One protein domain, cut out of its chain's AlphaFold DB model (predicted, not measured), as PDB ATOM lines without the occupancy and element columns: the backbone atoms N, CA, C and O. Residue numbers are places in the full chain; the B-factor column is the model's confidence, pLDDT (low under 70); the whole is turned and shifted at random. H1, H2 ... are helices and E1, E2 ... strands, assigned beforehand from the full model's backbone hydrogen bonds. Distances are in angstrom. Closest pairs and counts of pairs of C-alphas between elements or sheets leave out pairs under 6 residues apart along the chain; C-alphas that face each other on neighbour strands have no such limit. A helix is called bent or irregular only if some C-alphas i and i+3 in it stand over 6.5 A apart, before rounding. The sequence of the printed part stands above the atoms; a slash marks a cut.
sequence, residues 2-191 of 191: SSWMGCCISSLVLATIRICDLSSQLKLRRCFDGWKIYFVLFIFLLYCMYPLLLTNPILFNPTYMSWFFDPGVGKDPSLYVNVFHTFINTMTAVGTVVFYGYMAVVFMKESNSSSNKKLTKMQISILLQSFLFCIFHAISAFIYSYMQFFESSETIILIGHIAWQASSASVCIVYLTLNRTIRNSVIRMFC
ATOM      1  N   SER A   2     340.928 186.335 224.461       84.06
ATOM      2  CA  SER A   2     341.708 187.389 223.780       84.06
ATOM      3  C   SER A   2     341.795 188.713 224.548       84.06
ATOM      4  O   SER A   2     342.866 189.304 224.631       84.06
ATOM      5  N   SER A   3     340.695 189.142 225.177       87.25
ATOM      6  CA  SER A   3     340.678 190.321 226.053       87.25
ATOM      7  C   SER A   3     341.645 190.185 227.233       87.25
ATOM      8  O   SER A   3     342.432 191.090 227.484       87.25
ATOM      9  N   TRP A   4     341.644 189.033 227.911       89.38
ATOM     10  CA  TRP A   4     342.554 188.733 229.020       89.38
ATOM     11  C   TRP A   4     344.026 188.813 228.598       89.38
ATOM     12  O   TRP A   4     344.816 189.511 229.232       89.38
ATOM     13  N   MET A   5     344.384 188.155 227.493       88.88
ATOM     14  CA  MET A   5     345.760 188.168 226.982       88.88
ATOM     15  C   MET A   5     346.197 189.568 226.551       88.88
ATOM     16  O   MET A   5     347.329 189.975 226.817       88.88
ATOM     17  N   GLY A   6     345.284 190.325 225.936       90.00
ATOM     18  CA  GLY A   6     345.505 191.721 225.585       90.00
ATOM     19  C   GLY A   6     345.780 192.596 226.804       90.00
ATOM     20  O   GLY A   6     346.749 193.358 226.803       90.00
ATOM     21  N   CYS A   7     344.989 192.453 227.871       90.75
ATOM     22  CA  CYS A   7     345.194 193.175 229.129       90.75
ATOM     23  C   CYS A   7     346.543 192.828 229.772       90.75
ATOM     24  O   CYS A   7     347.283 193.725 230.179       90.75
ATOM     25  N   CYS A   8     346.903 191.543 229.795       91.00
ATOM     26  CA  CYS A   8     348.171 191.054 230.329       91.00
ATOM     27  C   CYS A   8     349.384 191.694 229.642       91.00
ATOM     28  O   CYS A   8     350.271 192.222 230.315       91.00
ATOM     29  N   ILE A   9     349.419 191.722 228.310       89.44
ATOM     30  CA  ILE A   9     350.531 192.341 227.574       89.44
ATOM     31  C   ILE A   9     350.508 193.857 227.680       89.44
ATOM     32  O   ILE A   9     351.556 194.465 227.898       89.44
ATOM     33  N   SER A  10     349.326 194.467 227.607       89.69
ATOM     34  CA  SER A  10     349.183 195.913 227.795       89.69
ATOM     35  C   SER A  10     349.739 196.350 229.155       89.69
ATOM     36  O   SER A  10     350.416 197.375 229.235       89.69
ATOM     37  N   SER A  11     349.543 195.539 230.204       91.06
ATOM     38  CA  SER A  11     350.111 195.777 231.538       91.06
ATOM     39  C   SER A  11     351.644 195.793 231.536       91.06
ATOM     40  O   SER A  11     352.256 196.740 232.032       91.06
ATOM     41  N   LEU A  12     352.275 194.798 230.901       90.75
ATOM     42  CA  LEU A  12     353.733 194.672 230.835       90.75
ATOM     43  C   LEU A  12     354.361 195.797 230.015       90.75
ATOM     44  O   LEU A  12     355.435 196.310 230.338       90.75
ATOM     45  N   VAL A  13     353.683 196.205 228.949       89.81
ATOM     46  CA  VAL A  13     354.148 197.282 228.081       89.81
ATOM     47  C   VAL A  13     354.029 198.614 228.797       89.81
ATOM     48  O   VAL A  13     354.976 199.396 228.772       89.81
ATOM     49  N   LEU A  14     352.919 198.856 229.496       89.44
ATOM     50  CA  LEU A  14     352.767 200.039 230.333       89.44
ATOM     51  C   LEU A  14     353.874 200.104 231.395       89.44
ATOM     52  O   LEU A  14     354.507 201.149 231.547       89.44
ATOM     53  N   ALA A  15     354.163 198.989 232.073       89.62
ATOM     54  CA  ALA A  15     355.272 198.892 233.020       89.62
ATOM     55  C   ALA A  15     356.624 199.215 232.357       89.62
ATOM     56  O   ALA A  15     357.411 199.999 232.889       89.62
ATOM     57  N   THR A  16     356.863 198.696 231.151       88.75
ATOM     58  CA  THR A  16     358.081 198.961 230.368       88.75
ATOM     59  C   THR A  16     358.216 200.438 229.996       88.75
ATOM     60  O   THR A  16     359.294 201.017 230.145       88.75
ATOM     61  N   ILE A  17     357.124 201.077 229.565       88.81
ATOM     62  CA  ILE A  17     357.083 202.517 229.280       88.81
ATOM     63  C   ILE A  17     357.449 203.300 230.546       88.81
ATOM     64  O   ILE A  17     358.283 204.201 230.485       88.81
ATOM     65  N   ARG A  18     356.918 202.916 231.715       87.88
ATOM     66  CA  ARG A  18     357.233 203.606 232.979       87.88
ATOM     67  C   ARG A  18     358.683 203.453 233.410       87.88
ATOM     68  O   ARG A  18     359.261 204.410 233.917       87.88
ATOM     69  N   ILE A  19     359.289 202.292 233.176       85.62
ATOM     70  CA  ILE A  19     360.729 202.102 233.389       85.62
ATOM     71  C   ILE A  19     361.534 203.031 232.469       85.62
ATOM     72  O   ILE A  19     362.493 203.665 232.913       85.62
ATOM     73  N   CYS A  20     361.135 203.148 231.200       86.12
ATOM     74  CA  CYS A  20     361.790 204.033 230.233       86.12
ATOM     75  C   CYS A  20     361.654 205.519 230.599       86.12
ATOM     76  O   CYS A  20     362.587 206.286 230.368       86.12
ATOM     77  N   ASP A  21     360.523 205.920 231.182       82.81
ATOM     78  CA  ASP A  21     360.306 207.284 231.679       82.81
ATOM     79  C   ASP A  21     361.203 207.606 232.889       82.81
ATOM     80  O   ASP A  21     361.607 208.754 233.082       82.81
ATOM     81  N   LEU A  22     361.527 206.596 233.704       79.06
ATOM     82  CA  LEU A  22     362.359 206.735 234.900       79.06
ATOM     83  C   LEU A  22     363.855 206.762 234.569       79.06
ATOM     84  O   LEU A  22     364.611 207.555 235.130       79.06
ATOM     85  N   SER A  23     364.281 205.906 233.639       74.00
ATOM     86  CA  SER A  23     365.667 205.797 233.197       74.00
ATOM     87  C   SER A  23     365.832 206.409 231.811       74.00
ATOM     88  O   SER A  23     365.756 205.733 230.783       74.00
ATOM     89  N   SER A  24     366.117 207.713 231.786       64.75
ATOM     90  CA  SER A  24     366.319 208.495 230.556       64.75
ATOM     91  C   SER A  24     367.449 207.977 229.653       64.75
ATOM     92  O   SER A  24     367.519 208.349 228.482       64.75
ATOM     93  N   GLN A  25     368.320 207.103 230.171       66.19
ATOM     94  CA  GLN A  25     369.426 206.490 229.432       66.19
ATOM     95  C   GLN A  25     369.013 205.248 228.624       66.19
ATOM     96  O   GLN A  25     369.783 204.776 227.783       66.19
ATOM     97  N   LEU A  26     367.806 204.711 228.834       73.19
ATOM     98  CA  LEU A  26     367.332 203.554 228.079       73.19
ATOM     99  C   LEU A  26     366.967 203.958 226.649       73.19
ATOM    100  O   LEU A  26     365.989 204.663 226.398       73.19
ATOM    101  N   LYS A  27     367.715 203.422 225.676       76.44
ATOM    102  CA  LYS A  27     367.430 203.590 224.238       76.44
ATOM    103  C   LYS A  27     366.017 203.126 223.857       76.44
ATOM    104  O   LYS A  27     365.472 203.625 222.876       76.44
ATOM    105  N   LEU A  28     365.421 202.229 224.651       80.00
ATOM    106  CA  LEU A  28     364.072 201.693 224.462       80.00
ATOM    107  C   LEU A  28     362.982 202.780 224.483       80.00
ATOM    108  O   LEU A  28     361.981 202.646 223.784       80.00
ATOM    109  N   ARG A  29     363.215 203.912 225.165       80.44
ATOM    110  CA  ARG A  29     362.311 205.075 225.135       80.44
ATOM    111  C   ARG A  29     362.023 205.562 223.710       80.44
ATOM    112  O   ARG A  29     360.913 205.992 223.422       80.44
ATOM    113  N   ARG A  30     362.986 205.429 222.788       81.69
ATOM    114  CA  ARG A  30     362.839 205.839 221.377       81.69
ATOM    115  C   ARG A  30     361.799 205.026 220.604       81.69
ATOM    116  O   ARG A  30     361.401 205.466 219.527       81.69
ATOM    117  N   CYS A  31     361.410 203.852 221.101       83.06
ATOM    118  CA  CYS A  31     360.383 203.009 220.489       83.06
ATOM    119  C   CYS A  31     358.962 203.489 220.820       83.06
ATOM    120  O   CYS A  31     358.039 203.193 220.070       83.06
ATOM    121  N   PHE A  32     358.794 204.256 221.900       84.50
ATOM    122  CA  PHE A  32     357.495 204.732 222.383       84.50
ATOM    123  C   PHE A  32     357.250 206.221 222.101       84.50
ATOM    124  O   PHE A  32     356.282 206.785 222.597       84.50
ATOM    125  N   ASP A  33     358.125 206.860 221.321       83.75
ATOM    126  CA  ASP A  33     358.086 208.300 221.073       83.75
ATOM    127  C   ASP A  33     357.453 208.650 219.715       83.75
ATOM    128  O   ASP A  33     357.647 207.951 218.709       83.75
ATOM    129  N   GLY A  34     356.711 209.758 219.686       87.00
ATOM    130  CA  GLY A  34     355.991 210.255 218.515       87.00
ATOM    131  C   GLY A  34     355.074 209.205 217.882       87.00
ATOM    132  O   GLY A  34     354.322 208.513 218.560       87.00
ATOM    133  N   TRP A  35     355.144 209.062 216.557       89.12
ATOM    134  CA  TRP A  35     354.270 208.159 215.801       89.12
ATOM    135  C   TRP A  35     354.524 206.658 216.039       89.12
ATOM    136  O   TRP A  35     353.653 205.829 215.771       89.12
ATOM    137  N   LYS A  36     355.699 206.284 216.564       89.06
ATOM    138  CA  LYS A  36     356.095 204.876 216.740       89.06
ATOM    139  C   LYS A  36     355.233 204.155 217.769       89.06
ATOM    140  O   LYS A  36     355.027 202.949 217.646       89.06
ATOM    141  N   ILE A  37     354.671 204.886 218.734       87.88
ATOM    142  CA  ILE A  37     353.735 204.310 219.700       87.88
ATOM    143  C   ILE A  37     352.495 203.732 219.009       87.88
ATOM    144  O   ILE A  37     352.030 202.671 219.406       87.88
ATOM    145  N   TYR A  38     352.004 204.352 217.929       88.94
ATOM    146  CA  TYR A  38     350.855 203.832 217.182       88.94
ATOM    147  C   TYR A  38     351.184 202.519 216.475       88.94
ATOM    148  O   TYR A  38     350.344 201.627 216.432       88.94
ATOM    149  N   PHE A  39     352.416 202.365 215.985       90.06
ATOM    150  CA  PHE A  39     352.877 201.098 215.425       90.06
ATOM    151  C   PHE A  39     352.937 199.999 216.495       90.06
ATOM    152  O   PHE A  39     352.467 198.886 216.271       90.06
ATOM    153  N   VAL A  40     353.435 200.325 217.690       88.75
ATOM    154  CA  VAL A  40     353.436 199.404 218.837       88.75
ATOM    155  C   VAL A  40     352.004 199.014 219.243       88.75
ATOM    156  O   VAL A  40     351.722 197.836 219.448       88.75
ATOM    157  N   LEU A  41     351.074 199.973 219.290       87.81
ATOM    158  CA  LEU A  41     349.654 199.714 219.564       87.81
ATOM    159  C   LEU A  41     349.000 198.843 218.482       87.81
ATOM    160  O   LEU A  41     348.214 197.954 218.804       87.81
ATOM    161  N   PHE A  42     349.343 199.057 217.212       89.19
ATOM    162  CA  PHE A  42     348.867 198.227 216.108       89.19
ATOM    163  C   PHE A  42     349.368 196.781 216.225       89.19
ATOM    164  O   PHE A  42     348.586 195.848 216.048       89.19
ATOM    165  N   ILE A  43     350.633 196.582 216.613       89.31
ATOM    166  CA  ILE A  43     351.161 195.246 216.922       89.31
ATOM    167  C   ILE A  43     350.354 194.589 218.048       89.31
ATOM    168  O   ILE A  43     350.027 193.412 217.929       89.31
ATOM    169  N   PHE A  44     349.970 195.317 219.105       87.19
ATOM    170  CA  PHE A  44     349.106 194.741 220.146       87.19
ATOM    171  C   PHE A  44     347.725 194.371 219.641       87.19
ATOM    172  O   PHE A  44     347.195 193.340 220.041       87.19
ATOM    173  N   LEU A  45     347.142 195.179 218.759       85.88
ATOM    174  CA  LEU A  45     345.854 194.852 218.166       85.88
ATOM    175  C   LEU A  45     345.938 193.530 217.391       85.88
ATOM    176  O   LEU A  45     345.132 192.633 217.629       85.88
ATOM    177  N   LEU A  46     346.948 193.377 216.529       87.62
ATOM    178  CA  LEU A  46     347.192 192.127 215.803       87.62
ATOM    179  C   LEU A  46     347.448 190.958 216.755       87.62
ATOM    180  O   LEU A  46     346.905 189.869 216.575       87.62
ATOM    181  N   TYR A  47     348.229 191.205 217.802       85.25
ATOM    182  CA  TYR A  47     348.506 190.223 218.832       85.25
ATOM    183  C   TYR A  47     347.222 189.742 219.524       85.25
ATOM    184  O   TYR A  47     347.063 188.547 219.729       85.25
ATOM    185  N   CYS A  48     346.287 190.635 219.859       86.00
ATOM    186  CA  CYS A  48     344.997 190.278 220.459       86.00
ATOM    187  C   CYS A  48     344.093 189.484 219.503       86.00
ATOM    188  O   CYS A  48     343.283 188.676 219.960       86.00
ATOM    189  N   MET A  49     344.230 189.689 218.191       86.88
ATOM    190  CA  MET A  49     343.470 188.941 217.183       86.88
ATOM    191  C   MET A  49     343.964 187.499 217.029       86.88
ATOM    192  O   MET A  49     343.158 186.606 216.781       86.88
ATOM    193  N   TYR A  50     345.258 187.239 217.232       87.19
ATOM    194  CA  TYR A  50     345.826 185.890 217.141       87.19
ATOM    195  C   TYR A  50     345.105 184.852 218.030       87.19
ATOM    196  O   TYR A  50     344.582 183.874 217.489       87.19
ATOM    197  N   PRO A  51     344.971 185.042 219.359       85.38
ATOM    198  CA  PRO A  51     344.274 184.088 220.210       85.38
ATOM    199  C   PRO A  51     342.766 184.021 219.959       85.38
ATOM    200  O   PRO A  51     342.141 183.034 220.334       85.38
ATOM    201  N   LEU A  52     342.179 185.049 219.329       86.25
ATOM    202  CA  LEU A  52     340.762 185.052 218.965       86.25
ATOM    203  C   LEU A  52     340.455 184.040 217.855       86.25
ATOM    204  O   LEU A  52     339.385 183.444 217.866       86.25
ATOM    205  N   LEU A  53     341.376 183.877 216.901       86.38
ATOM    206  CA  LEU A  53     341.129 183.127 215.666       86.38
ATOM    207  C   LEU A  53     341.879 181.792 215.600       86.38
ATOM    208  O   LEU A  53     341.397 180.866 214.957       86.38
ATOM    209  N   LEU A  54     343.062 181.701 216.218       87.25
ATOM    210  CA  LEU A  54     344.031 180.633 215.935       87.25
ATOM    211  C   LEU A  54     344.394 179.765 217.145       87.25
ATOM    212  O   LEU A  54     345.192 178.842 217.007       87.25
ATOM    213  N   THR A  55     343.845 180.041 218.331       87.75
ATOM    214  CA  THR A  55     344.152 179.259 219.539       87.75
ATOM    215  C   THR A  55     342.904 178.648 220.153       87.75
ATOM    216  O   THR A  55     341.823 179.226 220.062       87.75
ATOM    217  N   ASN A  56     343.069 177.502 220.817       88.31
ATOM    218  CA  ASN A  56     341.979 176.826 221.515       88.31
ATOM    219  C   ASN A  56     341.363 177.753 222.578       88.31
ATOM    220  O   ASN A  56     342.090 178.261 223.438       88.31
ATOM    221  N   PRO A  57     340.048 178.010 222.555       86.88
ATOM    222  CA  PRO A  57     339.430 178.869 223.551       86.88
ATOM    223  C   PRO A  57     339.488 178.203 224.927       86.88
ATOM    224  O   PRO A  57     339.351 176.991 225.054       86.88
ATOM    225  N   ILE A  58     339.645 179.018 225.967       87.56
ATOM    226  CA  ILE A  58     339.432 178.560 227.341       87.56
ATOM    227  C   ILE A  58     337.931 178.535 227.566       87.56
ATOM    228  O   ILE A  58     337.253 179.546 227.346       87.56
ATOM    229  N   LEU A  59     337.431 177.383 227.979       89.00
ATOM    230  CA  LEU A  59     336.013 177.139 228.150       89.00
ATOM    231  C   LEU A  59     335.659 177.131 229.637       89.00
ATOM    232  O   LEU A  59     336.506 176.946 230.512       89.00
ATOM    233  N   PHE A  60     334.392 177.403 229.920       91.00
ATOM    234  CA  PHE A  60     333.885 177.351 231.281       91.00
ATOM    235  C   PHE A  60     333.661 175.890 231.670       91.00
ATOM    236  O   PHE A  60     332.939 175.175 230.975       91.00
ATOM    237  N   ASN A  61     334.268 175.464 232.772       92.00
ATOM    238  CA  ASN A  61     334.046 174.150 233.351       92.00
ATOM    239  C   ASN A  61     332.962 174.268 234.444       92.00
ATOM    240  O   ASN A  61     333.182 174.959 235.446       92.00
ATOM    241  N   PRO A  62     331.798 173.613 234.274       90.25
ATOM    242  CA  PRO A  62     330.680 173.733 235.204       90.25
ATOM    243  C   PRO A  62     330.925 173.024 236.540       90.25
ATOM    244  O   PRO A  62     330.326 173.413 237.534       90.25
ATOM    245  N   THR A  63     331.807 172.025 236.601       90.06
ATOM    246  CA  THR A  63     332.113 171.306 237.847       90.06
ATOM    247  C   THR A  63     332.869 172.200 238.825       90.06
ATOM    248  O   THR A  63     332.557 172.225 240.010       90.06
ATOM    249  N   TYR A  64     333.829 172.976 238.322       89.25
ATOM    250  CA  TYR A  64     334.629 173.897 239.135       89.25
ATOM    251  C   TYR A  64     334.095 175.334 239.142       89.25
ATOM    252  O   TYR A  64     334.676 176.200 239.795       89.25
ATOM    253  N   MET A  65     333.025 175.605 238.385       92.00
ATOM    254  CA  MET A  65     332.464 176.943 238.162       92.00
ATOM    255  C   MET A  65     333.520 177.975 237.732       92.00
ATOM    256  O   MET A  65     333.482 179.133 238.147       92.00
ATOM    257  N   SER A  66     334.483 177.548 236.910       92.50
ATOM    258  CA  SER A  66     335.659 178.350 236.567       92.50
ATOM    259  C   SER A  66     336.223 178.044 235.184       92.50
ATOM    260  O   SER A  66     335.757 177.157 234.473       92.50
ATOM    261  N   TRP A  67     337.234 178.813 234.783       90.56
ATOM    262  CA  TRP A  67     337.885 178.720 233.482       90.56
ATOM    263  C   TRP A  67     339.065 177.748 233.542       90.56
ATOM    264  O   TRP A  67     340.110 178.050 234.123       90.56
ATOM    265  N   PHE A  68     338.902 176.597 232.898       91.06
ATOM    266  CA  PHE A  68     339.919 175.555 232.776       91.06
ATOM    267  C   PHE A  68     340.138 175.210 231.302       91.06
ATOM    268  O   PHE A  68     339.304 175.522 230.450       91.06
ATOM    269  N   PHE A  69     341.274 174.588 230.984       90.81
ATOM    270  CA  PHE A  69     341.492 174.031 229.654       90.81
ATOM    271  C   PHE A  69     340.473 172.936 229.367       90.81
ATOM    272  O   PHE A  69     339.739 173.055 228.396       90.81
ATOM    273  N   ASP A  70     340.356 171.931 230.235       91.19
ATOM    274  CA  ASP A  70     339.335 170.899 230.080       91.19
ATOM    275  C   ASP A  70     337.948 171.411 230.525       91.19
ATOM    276  O   ASP A  70     337.759 171.724 231.708       91.19
ATOM    277  N   PRO A  71     336.952 171.488 229.621       90.88
ATOM    278  CA  PRO A  71     335.586 171.868 229.973       90.88
ATOM    279  C   PRO A  71     334.781 170.753 230.662       90.88
ATOM    280  O   PRO A  71     333.643 171.004 231.055       90.88
ATOM    281  N   GLY A  72     335.308 169.530 230.783       89.31
ATOM    282  CA  GLY A  72     334.613 168.414 231.432       89.31
ATOM    283  C   GLY A  72     333.523 167.771 230.569       89.31
ATOM    284  O   GLY A  72     332.558 167.219 231.088       89.31
ATOM    285  N   VAL A  73     333.656 167.829 229.239       90.44
ATOM    286  CA  VAL A  73     332.658 167.295 228.284       90.44
ATOM    287  C   VAL A  73     332.869 165.816 227.925       90.44
ATOM    288  O   VAL A  73     332.293 165.327 226.954       90.44
ATOM    289  N   GLY A  74     333.721 165.102 228.669       87.31
ATOM    290  CA  GLY A  74     333.995 163.672 228.474       87.31
ATOM    291  C   GLY A  74     334.864 163.329 227.255       87.31
ATOM    292  O   GLY A  74     334.933 162.166 226.865       87.31
ATOM    293  N   LYS A  75     335.511 164.323 226.635       89.50
ATOM    294  CA  LYS A  75     336.528 164.126 225.587       89.50
ATOM    295  C   LYS A  75     337.932 164.157 226.191       89.50
ATOM    296  O   LYS A  75     338.094 164.565 227.334       89.50
ATOM    297  N   ASP A  76     338.933 163.744 225.411       89.69
ATOM    298  CA  ASP A  76     340.336 163.809 225.828       89.69
ATOM    299  C   ASP A  76     340.728 165.258 226.213       89.69
ATOM    300  O   ASP A  76     340.656 166.147 225.353       89.69
ATOM    301  N   PRO A  77     341.154 165.509 227.470       87.06
ATOM    302  CA  PRO A  77     341.578 166.827 227.946       87.06
ATOM    303  C   PRO A  77     342.704 167.452 227.114       87.06
ATOM    304  O   PRO A  77     342.794 168.679 227.012       87.06
ATOM    305  N   SER A  78     343.553 166.625 226.489       88.69
ATOM    306  CA  SER A  78     344.705 167.084 225.703       88.69
ATOM    307  C   SER A  78     344.307 167.989 224.527       88.69
ATOM    308  O   SER A  78     345.052 168.900 224.158       88.69
ATOM    309  N   LEU A  79     343.092 167.806 223.996       89.38
ATOM    310  CA  LEU A  79     342.546 168.560 222.865       89.38
ATOM    311  C   LEU A  79     342.299 170.038 223.186       89.38
ATOM    312  O   LEU A  79     342.240 170.865 222.276       89.38
ATOM    313  N   TYR A  80     342.149 170.373 224.467       89.50
ATOM    314  CA  TYR A  80     341.778 171.714 224.912       89.50
ATOM    315  C   TYR A  80     342.952 172.516 225.475       89.50
ATOM    316  O   TYR A  80     342.804 173.696 225.802       89.50
ATOM    317  N   VAL A  81     344.135 171.902 225.571       90.12
ATOM    318  CA  VAL A  81     345.328 172.570 226.089       90.12
ATOM    319  C   VAL A  81     345.668 173.770 225.210       90.12
ATOM    320  O   VAL A  81     345.767 173.678 223.983       90.12
ATOM    321  N   ASN A  82     345.884 174.916 225.855       91.12
ATOM    322  CA  ASN A  82     346.338 176.125 225.188       91.12
ATOM    323  C   ASN A  82     347.710 176.549 225.725       91.12
ATOM    324  O   ASN A  82     347.832 177.306 226.689       91.12
ATOM    325  N   VAL A  83     348.762 176.087 225.047       89.75
ATOM    326  CA  VAL A  83     350.159 176.406 225.384       89.75
ATOM    327  C   VAL A  83     350.426 177.913 225.319       89.75
ATOM    328  O   VAL A  83     351.157 178.456 226.147       89.75
ATOM    329  N   PHE A  84     349.801 178.606 224.367       89.38
ATOM    330  CA  PHE A  84     349.960 180.046 224.195       89.38
ATOM    331  C   PHE A  84     349.405 180.827 225.394       89.38
ATOM    332  O   PHE A  84     350.047 181.760 225.873       89.38
ATOM    333  N   HIS A  85     348.262 180.410 225.944       90.62
ATOM    334  CA  HIS A  85     347.726 180.976 227.182       90.62
ATOM    335  C   HIS A  85     348.697 180.801 228.359       90.62
ATOM    336  O   HIS A  85     349.006 181.775 229.046       90.62
ATOM    337  N   THR A  86     349.222 179.588 228.556       90.81
ATOM    338  CA  THR A  86     350.192 179.303 229.628       90.81
ATOM    339  C   THR A  86     351.449 180.156 229.495       90.81
ATOM    340  O   THR A  86     351.928 180.724 230.480       90.81
ATOM    341  N   PHE A  87     351.976 180.270 228.275       90.62
ATOM    342  CA  PHE A  87     353.149 181.085 227.987       90.62
ATOM    343  C   PHE A  87     352.925 182.546 228.391       90.62
ATOM    344  O   PHE A  87     353.755 183.126 229.089       90.62
ATOM    345  N   ILE A  88     351.778 183.127 228.032       91.75
ATOM    346  CA  ILE A  88     351.470 184.522 228.364       91.75
ATOM    347  C   ILE A  88     351.239 184.747 229.840       91.75
ATOM    348  O   ILE A  88     351.793 185.701 230.379       91.75
ATOM    349  N   ASN A  89     350.517 183.864 230.520       92.94
ATOM    350  CA  ASN A  89     350.368 183.996 231.964       92.94
ATOM    351  C   ASN A  89     351.725 183.906 232.678       92.94
ATOM    352  O   ASN A  89     351.995 184.681 233.597       92.94
ATOM    353  N   THR A  90     352.614 183.028 232.208       91.25
ATOM    354  CA  THR A  90     353.971 182.901 232.751       91.25
ATOM    355  C   THR A  90     354.799 184.156 232.474       91.25
ATOM    356  O   THR A  90     355.428 184.689 233.390       91.25
ATOM    357  N   MET A  91     354.758 184.695 231.250       92.12
ATOM    358  CA  MET A  91     355.413 185.966 230.916       92.12
ATOM    359  C   MET A  91     354.886 187.125 231.766       92.12
ATOM    360  O   MET A  91     355.675 187.951 232.219       92.12
ATOM    361  N   THR A  92     353.579 187.189 232.023       93.81
ATOM    362  CA  THR A  92     352.972 188.213 232.883       93.81
ATOM    363  C   THR A  92     353.425 188.085 234.329       93.81
ATOM    364  O   THR A  92     353.808 189.096 234.922       93.81
ATOM    365  N   ALA A  93     353.459 186.874 234.883       92.81
ATOM    366  CA  ALA A  93     353.955 186.647 236.236       92.81
ATOM    367  C   ALA A  93     355.439 187.043 236.363       92.81
ATOM    368  O   ALA A  93     355.788 187.893 237.184       92.81
ATOM    369  N   VAL A  94     356.304 186.504 235.498       92.38
ATOM    370  CA  VAL A  94     357.752 186.771 235.522       92.38
ATOM    371  C   VAL A  94     358.054 188.243 235.233       92.38
ATOM    372  O   VAL A  94     358.811 188.877 235.967       92.38
ATOM    373  N   GLY A  95     357.441 188.817 234.196       92.50
ATOM    374  CA  GLY A  95     357.648 190.209 233.803       92.50
ATOM    375  C   GLY A  95     357.243 191.196 234.898       92.50
ATOM    376  O   GLY A  95     357.955 192.171 235.141       92.50
ATOM    377  N   THR A  96     356.158 190.909 235.623       93.25
ATOM    378  CA  THR A  96     355.728 191.739 236.756       93.25
ATOM    379  C   THR A  96     356.714 191.659 237.921       93.25
ATOM    380  O   THR A  96     357.066 192.692 238.490       93.25
ATOM    381  N   VAL A  97     357.231 190.468 238.240       92.94
ATOM    382  CA  VAL A  97     358.261 190.302 239.282       92.94
ATOM    383  C   VAL A  97     359.530 191.079 238.931       92.94
ATOM    384  O   VAL A  97     360.059 191.802 239.777       92.94
ATOM    385  N   VAL A  98     359.994 191.001 237.680       92.00
ATOM    386  CA  VAL A  98     361.160 191.768 237.205       92.00
ATOM    387  C   VAL A  98     360.914 193.272 237.329       92.00
ATOM    388  O   VAL A  98     361.773 193.998 237.834       92.00
ATOM    389  N   PHE A  99     359.735 193.747 236.919       90.94
ATOM    390  CA  PHE A  99     359.358 195.152 237.055       90.94
ATOM    391  C   PHE A  99     359.372 195.614 238.518       90.94
ATOM    392  O   PHE A  99     359.908 196.680 238.826       90.94
ATOM    393  N   TYR A 100     358.842 194.808 239.438       90.75
ATOM    394  CA  TYR A 100     358.816 195.142 240.863       90.75
ATOM    395  C   TYR A 100     360.202 195.109 241.495       90.75
ATOM    396  O   TYR A 100     360.535 196.012 242.262       90.75
ATOM    397  N   GLY A 101     361.036 194.137 241.123       90.62
ATOM    398  CA  GLY A 101     362.441 194.103 241.519       90.62
ATOM    399  C   GLY A 101     363.183 195.362 241.065       90.62
ATOM    400  O   GLY A 101     363.877 195.993 241.861       90.62
ATOM    401  N   TYR A 102     362.972 195.795 239.818       88.31
ATOM    402  CA  TYR A 102     363.544 197.042 239.310       88.31
ATOM    403  C   TYR A 102     363.065 198.264 240.103       88.31
ATOM    404  O   TYR A 102     363.881 199.093 240.511       88.31
ATOM    405  N   MET A 103     361.758 198.367 240.362       86.00
ATOM    406  CA  MET A 103     361.201 199.450 241.173       86.00
ATOM    407  C   MET A 103     361.825 199.488 242.569       86.00
ATOM    408  O   MET A 103     362.267 200.549 243.002       86.00
ATOM    409  N   ALA A 104     361.914 198.343 243.251       87.94
ATOM    410  CA  ALA A 104     362.516 198.243 244.576       87.94
ATOM    411  C   ALA A 104     363.974 198.729 244.571       87.94
ATOM    412  O   ALA A 104     364.350 199.555 245.401       87.94
ATOM    413  N   VAL A 105     364.772 198.308 243.582       87.44
ATOM    414  CA  VAL A 105     366.162 198.764 243.423       87.44
ATOM    415  C   VAL A 105     366.241 200.278 243.234       87.44
ATOM    416  O   VAL A 105     367.104 200.921 243.836       87.44
ATOM    417  N   VAL A 106     365.363 200.871 242.420       83.31
ATOM    418  CA  VAL A 106     365.348 202.329 242.224       83.31
ATOM    419  C   VAL A 106     364.975 203.051 243.518       83.31
ATOM    420  O   VAL A 106     365.686 203.970 243.914       83.31
ATOM    421  N   PHE A 107     363.936 202.602 244.226       81.19
ATOM    422  CA  PHE A 107     363.549 203.181 245.516       81.19
ATOM    423  C   PHE A 107     364.677 203.105 246.557       81.19
ATOM    424  O   PHE A 107     364.940 204.089 247.248       81.19
ATOM    425  N   MET A 108     365.389 201.978 246.641       84.19
ATOM    426  CA  MET A 108     366.526 201.822 247.556       84.19
ATOM    427  C   MET A 108     367.701 202.740 247.192       84.19
ATOM    428  O   MET A 108     368.305 203.347 248.076       84.19
ATOM    429  N   LYS A 109     368.019 202.882 245.896       82.12
ATOM    430  CA  LYS A 109     369.075 203.798 245.428       82.12
ATOM    431  C   LYS A 109     368.750 205.257 245.739       82.12
ATOM    432  O   LYS A 109     369.631 205.993 246.169       82.12
ATOM    433  N   GLU A 110     367.495 205.652 245.563       77.19
ATOM    434  CA  GLU A 110     367.012 206.997 245.891       77.19
ATOM    435  C   GLU A 110     367.012 207.267 247.401       77.19
ATOM    436  O   GLU A 110     367.313 208.378 247.827       77.19
ATOM    437  N   SER A 111     366.734 206.252 248.227       72.94
ATOM    438  CA  SER A 111     366.792 206.374 249.690       72.94
ATOM    439  C   SER A 111     368.220 206.533 250.223       72.94
ATOM    440  O   SER A 111     368.421 207.236 251.210       72.94
ATOM    441  N   ASN A 112     369.202 205.880 249.596       70.31
ATOM    442  CA  ASN A 112     370.605 205.898 250.031       70.31
ATOM    443  C   ASN A 112     371.417 207.061 249.439       70.31
ATOM    444  O   ASN A 112     372.503 207.370 249.925       70.31
ATOM    445  N   SER A 113     370.925 207.702 248.378       64.81
ATOM    446  CA  SER A 113     371.606 208.828 247.745       64.81
ATOM    447  C   SER A 113     371.310 210.127 248.499       64.81
ATOM    448  O   SER A 113     370.186 210.622 248.487       64.81
ATOM    449  N   SER A 114     372.330 210.751 249.096       55.03
ATOM    450  CA  SER A 114     372.240 212.111 249.668       55.03
ATOM    451  C   SER A 114     372.084 213.219 248.604       55.03
ATOM    452  O   SER A 114     372.162 214.403 248.925       55.03
ATOM    453  N   SER A 115     371.904 212.857 247.328       55.72
ATOM    454  CA  SER A 115     371.846 213.778 246.191       55.72
ATOM    455  C   SER A 115     370.434 214.331 245.940       55.72
ATOM    456  O   SER A 115     369.430 213.645 246.110       55.72
ATOM    457  N   ASN A 116     370.358 215.565 245.433       53.97
ATOM    458  CA  ASN A 116     369.140 216.331 245.109       53.97
ATOM    459  C   ASN A 116     368.222 215.735 244.009       53.97
ATOM    460  O   ASN A 116     367.309 216.418 243.550       53.97
ATOM    461  N   LYS A 117     368.423 214.491 243.557       62.31
ATOM    462  CA  LYS A 117     367.656 213.870 242.456       62.31
ATOM    463  C   LYS A 117     366.534 212.936 242.925       62.31
ATOM    464  O   LYS A 117     366.280 211.932 242.281       62.31
ATOM    465  N   LYS A 118     365.818 213.300 243.991       72.19
ATOM    466  CA  LYS A 118     364.644 212.534 244.440       72.19
ATOM    467  C   LYS A 118     363.593 212.436 243.334       72.19
ATOM    468  O   LYS A 118     363.304 213.425 242.655       72.19
ATOM    469  N   LEU A 119     362.957 211.270 243.217       78.56
ATOM    470  CA  LEU A 119     361.798 211.097 242.340       78.56
ATOM    471  C   LEU A 119     360.707 212.114 242.669       78.56
ATOM    472  O   LEU A 119     360.340 212.336 243.825       78.56
ATOM    473  N   THR A 120     360.150 212.718 241.626       85.00
ATOM    474  CA  THR A 120     359.043 213.658 241.786       85.00
ATOM    475  C   THR A 120     357.792 212.930 242.287       85.00
ATOM    476  O   THR A 120     357.546 211.767 241.959       85.00
ATOM    477  N   LYS A 121     356.925 213.638 243.025       83.06
ATOM    478  CA  LYS A 121     355.618 213.099 243.460       83.06
ATOM    479  C   LYS A 121     354.788 212.562 242.284       83.06
ATOM    480  O   LYS A 121     354.041 211.601 242.440       83.06
ATOM    481  N   MET A 122     354.931 213.180 241.110       83.81
ATOM    482  CA  MET A 122     354.268 212.750 239.882       83.81
ATOM    483  C   MET A 122     354.799 211.399 239.390       83.81
ATOM    484  O   MET A 122     353.999 210.501 239.139       83.81
ATOM    485  N   GLN A 123     356.124 211.230 239.314       85.81
ATOM    486  CA  GLN A 123     356.749 209.956 238.937       85.81
ATOM    487  C   GLN A 123     356.354 208.833 239.898       85.81
ATOM    488  O   GLN A 123     355.952 207.766 239.444       85.81
ATOM    489  N   ILE A 124     356.374 209.091 241.211       84.56
ATOM    490  CA  ILE A 124     355.947 208.112 242.223       84.56
ATOM    491  C   ILE A 124     354.486 207.700 242.001       84.56
ATOM    492  O   ILE A 124     354.186 206.509 242.003       84.56
ATOM    493  N   SER A 125     353.581 208.657 241.761       88.12
ATOM    494  CA  SER A 125     352.170 208.342 241.493       88.12
ATOM    495  C   SER A 125     352.004 207.479 240.237       88.12
ATOM    496  O   SER A 125     351.278 206.491 240.264       88.12
ATOM    497  N   ILE A 126     352.712 207.795 239.150       88.69
ATOM    498  CA  ILE A 126     352.649 207.034 237.891       88.69
ATOM    499  C   ILE A 126     353.185 205.601 238.058       88.69
ATOM    500  O   ILE A 126     352.607 204.646 237.524       88.69
ATOM    501  N   LEU A 127     354.275 205.442 238.809       88.06
ATOM    502  CA  LEU A 127     354.845 204.134 239.131       88.06
ATOM    503  C   LEU A 127     353.890 203.315 240.004       88.06
ATOM    504  O   LEU A 127     353.636 202.153 239.696       88.06
ATOM    505  N   LEU A 128     353.290 203.931 241.026       88.12
ATOM    506  CA  LEU A 128     352.306 203.282 241.890       88.12
ATOM    507  C   LEU A 128     351.044 202.869 241.119       88.12
ATOM    508  O   LEU A 128     350.525 201.777 241.333       88.12
ATOM    509  N   GLN A 129     350.577 203.696 240.179       90.44
ATOM    510  CA  GLN A 129     349.461 203.341 239.296       90.44
ATOM    511  C   GLN A 129     349.773 202.075 238.488       90.44
ATOM    512  O   GLN A 129     348.961 201.155 238.427       90.44
ATOM    513  N   SER A 130     350.971 202.006 237.906       90.38
ATOM    514  CA  SER A 130     351.390 200.859 237.091       90.38
ATOM    515  C   SER A 130     351.628 199.613 237.947       90.38
ATOM    516  O   SER A 130     351.297 198.505 237.530       90.38
ATOM    517  N   PHE A 131     352.127 199.790 239.174       90.06
ATOM    518  CA  PHE A 131     352.239 198.727 240.169       90.06
ATOM    519  C   PHE A 131     350.877 198.095 240.466       90.06
ATOM    520  O   PHE A 131     350.719 196.888 240.292       90.06
ATOM    521  N   LEU A 132     349.888 198.911 240.844       90.69
ATOM    522  CA  LEU A 132     348.544 198.440 241.187       90.69
ATOM    523  C   LEU A 132     347.821 197.815 239.988       90.69
ATOM    524  O   LEU A 132     347.053 196.878 240.170       90.69
ATOM    525  N   PHE A 133     348.094 198.274 238.766       88.62
ATOM    526  CA  PHE A 133     347.569 197.636 237.558       88.62
ATOM    527  C   PHE A 133     348.124 196.212 237.389       88.62
ATOM    528  O   PHE A 133     347.377 195.269 237.123       88.62
ATOM    529  N   CYS A 134     349.444 196.043 237.520       91.81
ATOM    530  CA  CYS A 134     350.101 194.775 237.198       91.81
ATOM    531  C   CYS A 134     349.891 193.700 238.275       91.81
ATOM    532  O   CYS A 134     349.887 192.517 237.940       91.81
ATOM    533  N   ILE A 135     349.669 194.072 239.545       91.94
ATOM    534  CA  ILE A 135     349.658 193.097 240.652       91.94
ATOM    535  C   ILE A 135     348.500 192.110 240.524       91.94
ATOM    536  O   ILE A 135     348.698 190.903 240.621       91.94
ATOM    537  N   PHE A 136     347.299 192.607 240.232       92.81
ATOM    538  CA  PHE A 136     346.115 191.766 240.087       92.81
ATOM    539  C   PHE A 136     346.206 190.869 238.848       92.81
ATOM    540  O   PHE A 136     345.806 189.707 238.905       92.81
ATOM    541  N   HIS A 137     346.798 191.372 237.757       93.88
ATOM    542  CA  HIS A 137     347.076 190.571 236.564       93.88
ATOM    543  C   HIS A 137     348.077 189.452 236.863       93.88
ATOM    544  O   HIS A 137     347.841 188.317 236.467       93.88
ATOM    545  N   ALA A 138     349.149 189.736 237.606       94.00
ATOM    546  CA  ALA A 138     350.139 188.734 237.986       94.00
ATOM    547  C   ALA A 138     349.568 187.670 238.936       94.00
ATOM    548  O   ALA A 138     349.790 186.484 238.707       94.00
ATOM    549  N   ILE A 139     348.800 188.072 239.959       94.31
ATOM    550  CA  ILE A 139     348.144 187.136 240.890       94.31
ATOM    551  C   ILE A 139     347.193 186.215 240.126       94.31
ATOM    552  O   ILE A 139     347.261 184.997 240.272       94.31
ATOM    553  N   SER A 140     346.331 186.783 239.281       94.62
ATOM    554  CA  SER A 140     345.386 185.998 238.491       94.62
ATOM    555  C   SER A 140     346.114 185.083 237.494       94.62
ATOM    556  O   SER A 140     345.831 183.888 237.464       94.62
ATOM    557  N   ALA A 141     347.121 185.581 236.770       94.56
ATOM    558  CA  ALA A 141     347.929 184.772 235.856       94.56
ATOM    559  C   ALA A 141     348.623 183.598 236.565       94.56
ATOM    560  O   ALA A 141     348.639 182.485 236.036       94.56
ATOM    561  N   PHE A 142     349.162 183.822 237.765       93.94
ATOM    562  CA  PHE A 142     349.798 182.781 238.566       93.94
ATOM    563  C   PHE A 142     348.791 181.719 239.024       93.94
ATOM    564  O   PHE A 142     349.000 180.537 238.756       93.94
ATOM    565  N   ILE A 143     347.680 182.130 239.646       94.81
ATOM    566  CA  ILE A 143     346.665 181.201 240.166       94.81
ATOM    567  C   ILE A 143     346.039 180.385 239.033       94.81
ATOM    568  O   ILE A 143     345.973 179.165 239.134       94.81
ATOM    569  N   TYR A 144     345.649 181.018 237.923       92.44
ATOM    570  CA  TYR A 144     345.071 180.283 236.794       92.44
ATOM    571  C   TYR A 144     346.069 179.335 236.140       92.44
ATOM    572  O   TYR A 144     345.649 178.285 235.669       92.44
ATOM    573  N   SER A 145     347.364 179.673 236.112       92.69
ATOM    574  CA  SER A 145     348.395 178.749 235.625       92.69
ATOM    575  C   SER A 145     348.551 177.559 236.564       92.69
ATOM    576  O   SER A 145     348.590 176.431 236.092       92.69
ATOM    577  N   TYR A 146     348.573 177.794 237.880       92.38
ATOM    578  CA  TYR A 146     348.578 176.726 238.880       92.38
ATOM    579  C   TYR A 146     347.377 175.787 238.699       92.38
ATOM    580  O   TYR A 146     347.566 174.578 238.588       92.38
ATOM    581  N   MET A 147     346.172 176.345 238.547       92.06
ATOM    582  CA  MET A 147     344.938 175.583 238.333       92.06
ATOM    583  C   MET A 147     344.973 174.687 237.089       92.06
ATOM    584  O   MET A 147     344.315 173.655 237.079       92.06
ATOM    585  N   GLN A 148     345.733 175.037 236.043       90.88
ATOM    586  CA  GLN A 148     345.818 174.188 234.845       90.88
ATOM    587  C   GLN A 148     346.674 172.931 235.036       90.88
ATOM    588  O   GLN A 148     346.538 171.994 234.253       90.88
ATOM    589  N   PHE A 149     347.580 172.918 236.016       88.00
ATOM    590  CA  PHE A 149     348.567 171.841 236.178       88.00
ATOM    591  C   PHE A 149     348.430 171.073 237.490       88.00
ATOM    592  O   PHE A 149     348.962 169.971 237.601       88.00
ATOM    593  N   PHE A 150     347.737 171.641 238.474       90.56
ATOM    594  CA  PHE A 150     347.597 171.066 239.803       90.56
ATOM    595  C   PHE A 150     346.139 171.072 240.247       90.56
ATOM    596  O   PHE A 150     345.392 172.023 239.991       90.56
ATOM    597  N   GLU A 151     345.753 170.025 240.976       88.81
ATOM    598  CA  GLU A 151     344.461 169.983 241.648       88.81
ATOM    599  C   GLU A 151     344.328 171.179 242.590       88.81
ATOM    600  O   GLU A 151     345.204 171.464 243.409       88.81
ATOM    601  N   SER A 152     343.229 171.909 242.438       91.50
ATOM    602  CA  SER A 152     342.992 173.166 243.136       91.50
ATOM    603  C   SER A 152     341.759 173.042 244.015       91.50
ATOM    604  O   SER A 152     340.711 172.586 243.564       91.50
ATOM    605  N   SER A 153     341.870 173.485 245.266       94.00
ATOM    606  CA  SER A 153     340.718 173.585 246.159       94.00
ATOM    607  C   SER A 153     339.781 174.717 245.728       94.00
ATOM    608  O   SER A 153     340.206 175.698 245.112       94.00
ATOM    609  N   GLU A 154     338.510 174.631 246.120       93.38
ATOM    610  CA  GLU A 154     337.493 175.652 245.823       93.38
ATOM    611  C   GLU A 154     337.912 177.059 246.277       93.38
ATOM    612  O   GLU A 154     337.650 178.050 245.596       93.38
ATOM    613  N   THR A 155     338.636 177.163 247.397       94.81
ATOM    614  CA  THR A 155     339.154 178.441 247.899       94.81
ATOM    615  C   THR A 155     340.160 179.071 246.937       94.81
ATOM    616  O   THR A 155     340.088 180.272 246.683       94.81
ATOM    617  N   ILE A 156     341.083 178.283 246.376       95.00
ATOM    618  CA  ILE A 156     342.078 178.784 245.415       95.00
ATOM    619  C   ILE A 156     341.378 179.261 244.140       95.00
ATOM    620  O   ILE A 156     341.682 180.345 243.640       95.00
ATOM    621  N   ILE A 157     340.397 178.492 243.663       95.00
ATOM    622  CA  ILE A 157     339.592 178.822 242.480       95.00
ATOM    623  C   ILE A 157     338.852 180.152 242.686       95.00
ATOM    624  O   ILE A 157     338.908 181.043 241.833       95.00
ATOM    625  N   LEU A 158     338.221 180.335 243.851       95.56
ATOM    626  CA  LEU A 158     337.531 181.574 244.209       95.56
ATOM    627  C   LEU A 158     338.486 182.777 244.238       95.56
ATOM    628  O   LEU A 158     338.175 183.826 243.668       95.56
ATOM    629  N   ILE A 159     339.662 182.632 244.856       95.69
ATOM    630  CA  ILE A 159     340.680 183.694 244.886       95.69
ATOM    631  C   ILE A 159     341.122 184.043 243.459       95.69
ATOM    632  O   ILE A 159     341.233 185.225 243.129       95.69
ATOM    633  N   GLY A 160     341.317 183.042 242.594       94.06
ATOM    634  CA  GLY A 160     341.640 183.241 241.181       94.06
ATOM    635  C   GLY A 160     340.591 184.082 240.453       94.06
ATOM    636  O   GLY A 160     340.932 185.046 239.761       94.06
ATOM    637  N   HIS A 161     339.307 183.783 240.657       93.06
ATOM    638  CA  HIS A 161     338.205 184.571 240.101       93.06
ATOM    639  C   HIS A 161     338.161 186.007 240.606       93.06
ATOM    640  O   HIS A 161     338.008 186.926 239.800       93.06
ATOM    641  N   ILE A 162     338.306 186.213 241.914       94.81
ATOM    642  CA  ILE A 162     338.304 187.555 242.504       94.81
ATOM    643  C   ILE A 162     339.489 188.361 241.964       94.81
ATOM    644  O   ILE A 162     339.312 189.507 241.555       94.81
ATOM    645  N   ALA A 163     340.681 187.761 241.889       94.12
ATOM    646  CA  ALA A 163     341.869 188.410 241.339       94.12
ATOM    647  C   ALA A 163     341.680 188.808 239.866       94.12
ATOM    648  O   ALA A 163     342.064 189.910 239.472       94.12
ATOM    649  N   TRP A 164     341.047 187.945 239.069       92.44
ATOM    650  CA  TRP A 164     340.727 188.226 237.668       92.44
ATOM    651  C   TRP A 164     339.738 189.390 237.507       92.44
ATOM    652  O   TRP A 164     339.956 190.298 236.703       92.44
ATOM    653  N   GLN A 165     338.670 189.423 238.306       93.38
ATOM    654  CA  GLN A 165     337.713 190.536 238.295       93.38
ATOM    655  C   GLN A 165     338.370 191.842 238.767       93.38
ATOM    656  O   GLN A 165     338.208 192.896 238.143       93.38
ATOM    657  N   ALA A 166     339.175 191.765 239.831       93.19
ATOM    658  CA  ALA A 166     339.923 192.895 240.365       93.19
ATOM    659  C   ALA A 166     340.921 193.457 239.346       93.19
ATOM    660  O   ALA A 166     341.093 194.672 239.282       93.19
ATOM    661  N   SER A 167     341.534 192.616 238.504       92.31
ATOM    662  CA  SER A 167     342.472 193.083 237.478       92.31
ATOM    663  C   SER A 167     341.806 194.052 236.501       92.31
ATOM    664  O   SER A 167     342.387 195.089 236.176       92.31
ATOM    665  N   SER A 168     340.554 193.784 236.131       89.44
ATOM    666  CA  SER A 168     339.763 194.647 235.250       89.44
ATOM    667  C   SER A 168     339.256 195.903 235.970       89.44
ATOM    668  O   SER A 168     339.330 197.004 235.426       89.44
ATOM    669  N   ALA A 169     338.791 195.768 237.216       90.62
ATOM    670  CA  ALA A 169     338.276 196.893 238.003       90.62
ATOM    671  C   ALA A 169     339.374 197.875 238.458       90.62
ATOM    672  O   ALA A 169     339.123 199.077 238.606       90.62
ATOM    673  N   SER A 170     340.596 197.372 238.664       89.56
ATOM    674  CA  SER A 170     341.720 198.136 239.215       89.56
ATOM    675  C   SER A 170     342.018 199.402 238.414       89.56
ATOM    676  O   SER A 170     342.286 200.441 239.007       89.56
ATOM    677  N   VAL A 171     341.891 199.355 237.086       87.00
ATOM    678  CA  VAL A 171     342.202 200.469 236.177       87.00
ATOM    679  C   VAL A 171     341.388 201.713 236.520       87.00
ATOM    680  O   VAL A 171     341.941 202.799 236.708       87.00
ATOM    681  N   CYS A 172     340.073 201.546 236.660       89.06
ATOM    682  CA  CYS A 172     339.154 202.634 236.971       89.06
ATOM    683  C   CYS A 172     339.441 203.216 238.359       89.06
ATOM    684  O   CYS A 172     339.575 204.430 238.512       89.06
ATOM    685  N   ILE A 173     339.599 202.345 239.362       90.38
ATOM    686  CA  ILE A 173     339.851 202.751 240.750       90.38
ATOM    687  C   ILE A 173     341.177 203.510 240.848       90.38
ATOM    688  O   ILE A 173     341.241 204.593 241.429       90.38
ATOM    689  N   VAL A 174     342.236 202.976 240.245       91.19
ATOM    690  CA  VAL A 174     343.585 203.547 240.274       91.19
ATOM    691  C   VAL A 174     343.617 204.918 239.602       91.19
ATOM    692  O   VAL A 174     344.166 205.860 240.176       91.19
ATOM    693  N   TYR A 175     343.001 205.083 238.429       88.81
ATOM    694  CA  TYR A 175     342.985 206.387 237.765       88.81
ATOM    695  C   TYR A 175     342.139 207.423 238.513       88.81
ATOM    696  O   TYR A 175     342.595 208.552 238.686       88.81
ATOM    697  N   LEU A 176     340.959 207.061 239.021       91.00
ATOM    698  CA  LEU A 176     340.114 207.996 239.774       91.00
ATOM    699  C   LEU A 176     340.751 208.426 241.108       91.00
ATOM    700  O   LEU A 176     340.588 209.569 241.548       91.00
ATOM    701  N   THR A 177     341.521 207.547 241.752       89.06
ATOM    702  CA  THR A 177     342.153 207.835 243.050       89.06
ATOM    703  C   THR A 177     343.517 208.520 242.914       89.06
ATOM    704  O   THR A 177     343.774 209.519 243.596       89.06
ATOM    705  N   LEU A 178     344.387 208.039 242.019       86.69
ATOM    706  CA  LEU A 178     345.790 208.464 241.931       86.69
ATOM    707  C   LEU A 178     346.077 209.477 240.810       86.69
ATOM    708  O   LEU A 178     347.115 210.147 240.857       86.69
ATOM    709  N   ASN A 179     345.177 209.652 239.833       89.06
ATOM    710  CA  ASN A 179     345.346 210.619 238.746       89.06
ATOM    711  C   ASN A 179     344.447 211.852 238.941       89.06
ATOM    712  O   ASN A 179     343.265 211.865 238.601       89.06
ATOM    713  N   ARG A 180     345.043 212.929 239.477       87.75
ATOM    714  CA  ARG A 180     344.339 214.194 239.759       87.75
ATOM    715  C   ARG A 180     343.682 214.800 238.521       87.75
ATOM    716  O   ARG A 180     342.589 215.337 238.637       87.75
ATOM    717  N   THR A 181     344.332 214.716 237.360       90.06
ATOM    718  CA  THR A 181     343.801 215.276 236.113       90.06
ATOM    719  C   THR A 181     342.527 214.549 235.704       90.06
ATOM    720  O   THR A 181     341.506 215.199 235.514       90.06
ATOM    721  N   ILE A 182     342.561 213.211 235.663       90.25
ATOM    722  CA  ILE A 182     341.385 212.397 235.322       90.25
ATOM    723  C   ILE A 182     340.262 212.638 236.330       90.25
ATOM    724  O   ILE A 182     339.137 212.911 235.928       90.25
ATOM    725  N   ARG A 183     340.566 212.616 237.633       92.88
ATOM    726  CA  ARG A 183     339.563 212.877 238.673       92.88
ATOM    727  C   ARG A 183     338.890 214.236 238.496       92.88
ATOM    728  O   ARG A 183     337.669 214.315 238.542       92.88
ATOM    729  N   ASN A 184     339.667 215.294 238.278       93.06
ATOM    730  CA  ASN A 184     339.119 216.636 238.091       93.06
ATOM    731  C   ASN A 184     338.269 216.729 236.817       93.06
ATOM    732  O   ASN A 184     337.234 217.386 236.836       93.06
ATOM    733  N   SER A 185     338.678 216.067 235.732       93.19
ATOM    734  CA  SER A 185     337.876 215.986 234.509       93.19
ATOM    735  C   SER A 185     336.548 215.269 234.740       93.19
ATOM    736  O   SER A 185     335.527 215.763 234.283       93.19
ATOM    737  N   VAL A 186     336.544 214.156 235.479       93.12
ATOM    738  CA  VAL A 186     335.317 213.418 235.815       93.12
ATOM    739  C   VAL A 186     334.395 214.255 236.702       93.12
ATOM    740  O   VAL A 186     333.206 214.326 236.425       93.12
ATOM    741  N   ILE A 187     334.923 214.953 237.714       94.06
ATOM    742  CA  ILE A 187     334.116 215.841 238.574       94.06
ATOM    743  C   ILE A 187     333.404 216.918 237.741       94.06
ATOM    744  O   ILE A 187     332.217 217.134 237.937       94.06
ATOM    745  N   ARG A 188     334.087 217.524 236.760       94.44
ATOM    746  CA  ARG A 188     333.489 218.516 235.840       94.44
ATOM    747  C   ARG A 188     332.430 217.953 234.886       94.44
ATOM    748  O   ARG A 188     331.767 218.721 234.208       94.44
ATOM    749  N   MET A 189     332.321 216.632 234.740       94.06
ATOM    750  CA  MET A 189     331.234 216.035 233.953       94.06
ATOM    751  C   MET A 189     329.933 215.963 234.760       94.06
ATOM    752  O   MET A 189     328.859 215.919 234.170       94.06
ATOM    753  N   PHE A 190     330.033 215.934 236.092       92.12
ATOM    754  CA  PHE A 190     328.890 215.852 237.004       92.12
ATOM    755  C   PHE A 190     328.523 217.197 237.649       92.12
ATOM    756  O   PHE A 190     327.403 217.336 238.135       92.12
ATOM    757  N   CYS A 191     329.453 218.155 237.682       74.69
ATOM    758  CA  CYS A 191     329.292 219.502 238.235       74.69
ATOM    759  C   CYS A 191     329.585 220.551 237.167       74.69
ATOM    760  O   CYS A 191     328.769 221.486 237.042       74.69
TER     761      CYS A 191
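What this domain is: This is residues 2 to 191 of the 191 residues of an uncharacterized protein of Caenorhabditis brenneri (UniProt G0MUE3). Four long helices, H1, H5, the nearly straight but bent H6 and H7, make an elongated bundle, with H3 packed on H1. At one end lie the small hairpin E1 and E2 and the short H4; at the other end H8 turns off about perpendicular to H7. The printed part has 190 residues, with eight named helices and two named strands in the order H1 H2 H3 E1 E2 H4 H5 H6 H7 H8; E1 and E2 form an antiparallel sheet and the class is mostly helix. It is only just compact, close to loose, with a radius of gyration of the C-alphas of 19.3 A and spans of 65 by 41 by 35 A.

Where its parts are: H1, residues 2 to 22, begins at C-alpha 2 (341.708, 187.389, 223.780) and is 30.4 A long. H2 is residues 27 to 31, and H3, residues 36 to 53, is 26.4 A long. E1 is residues 59 to 61, E2 residues 66 to 68 and H4 residues 77 to 80. H5, residues 83 to 112, is 43.5 A long and ends at C-alpha 112 (370.605, 205.898, 250.031). H6, residues 121 to 149, was assigned as one helix by its hydrogen bonds but is bent, with C-alphas 133 and 136 6.6 A apart; its arms are H6a, residues 121 to 133, and H6b, residues 136 to 149. H7, residues 154 to 178, is 34.1 A long, with a kink of 48 degrees near residue 169. H8, residues 180 to 190, ends at C-alpha 190 (328.890, 215.852, 237.004).

How they stand to each other: H1 is the hub, touching H2, H3, H5 and H6a. Its closest C-alphas to H2 are Cys 20 and Arg 29, 5.2 A. With residues 2 to 10 alone it touches H3, Gly 6 to Cys 48 at 5.3 A, opposite ways. It touches H5, Cys 8 to Thr 92 at 6.1 A, the same way at a shallow tilt of 23 degrees. H5 touches H6b with residues 86 to 96 alone, Asn 89 to Ala 141 at 4.7 A, at a steep tilt of 40 degrees. H6b and H7 form a helical hairpin, Phe 136 to Ser 167 at 4.7 A. H7 and H8 touch only at the corner, Leu 176 to Arg 183 at 5.0 A. In the hairpin E1 and E2, N 61 and O 66 are 2.8 A apart, within hydrogen-bond range. H4 touches no helix. Every O i to N i+4 pair is within range in H1, H5 and H6a; the counts are 12 of 14 in H3, 9 of 10 in H6b, 18 of 21 in H7, 6 of 7 in H8, and 0 of 1 in H2, where 2 of 2 O i to N i+3 pairs are; H4 is too short for an O i to N i+4 pair.

The domain as a whole: The two farthest C-alphas, of Gly 74 and Asn 116, are 65.5 A apart. The printed part has no cut, and no link is long. Residues 111 to 117 stand free, as do residues 33 to 38, of which 36 to 38 belong to H3. The mean pLDDT of the printed part is 87.8; residues 24 to 25 and 113 to 117 are under 70.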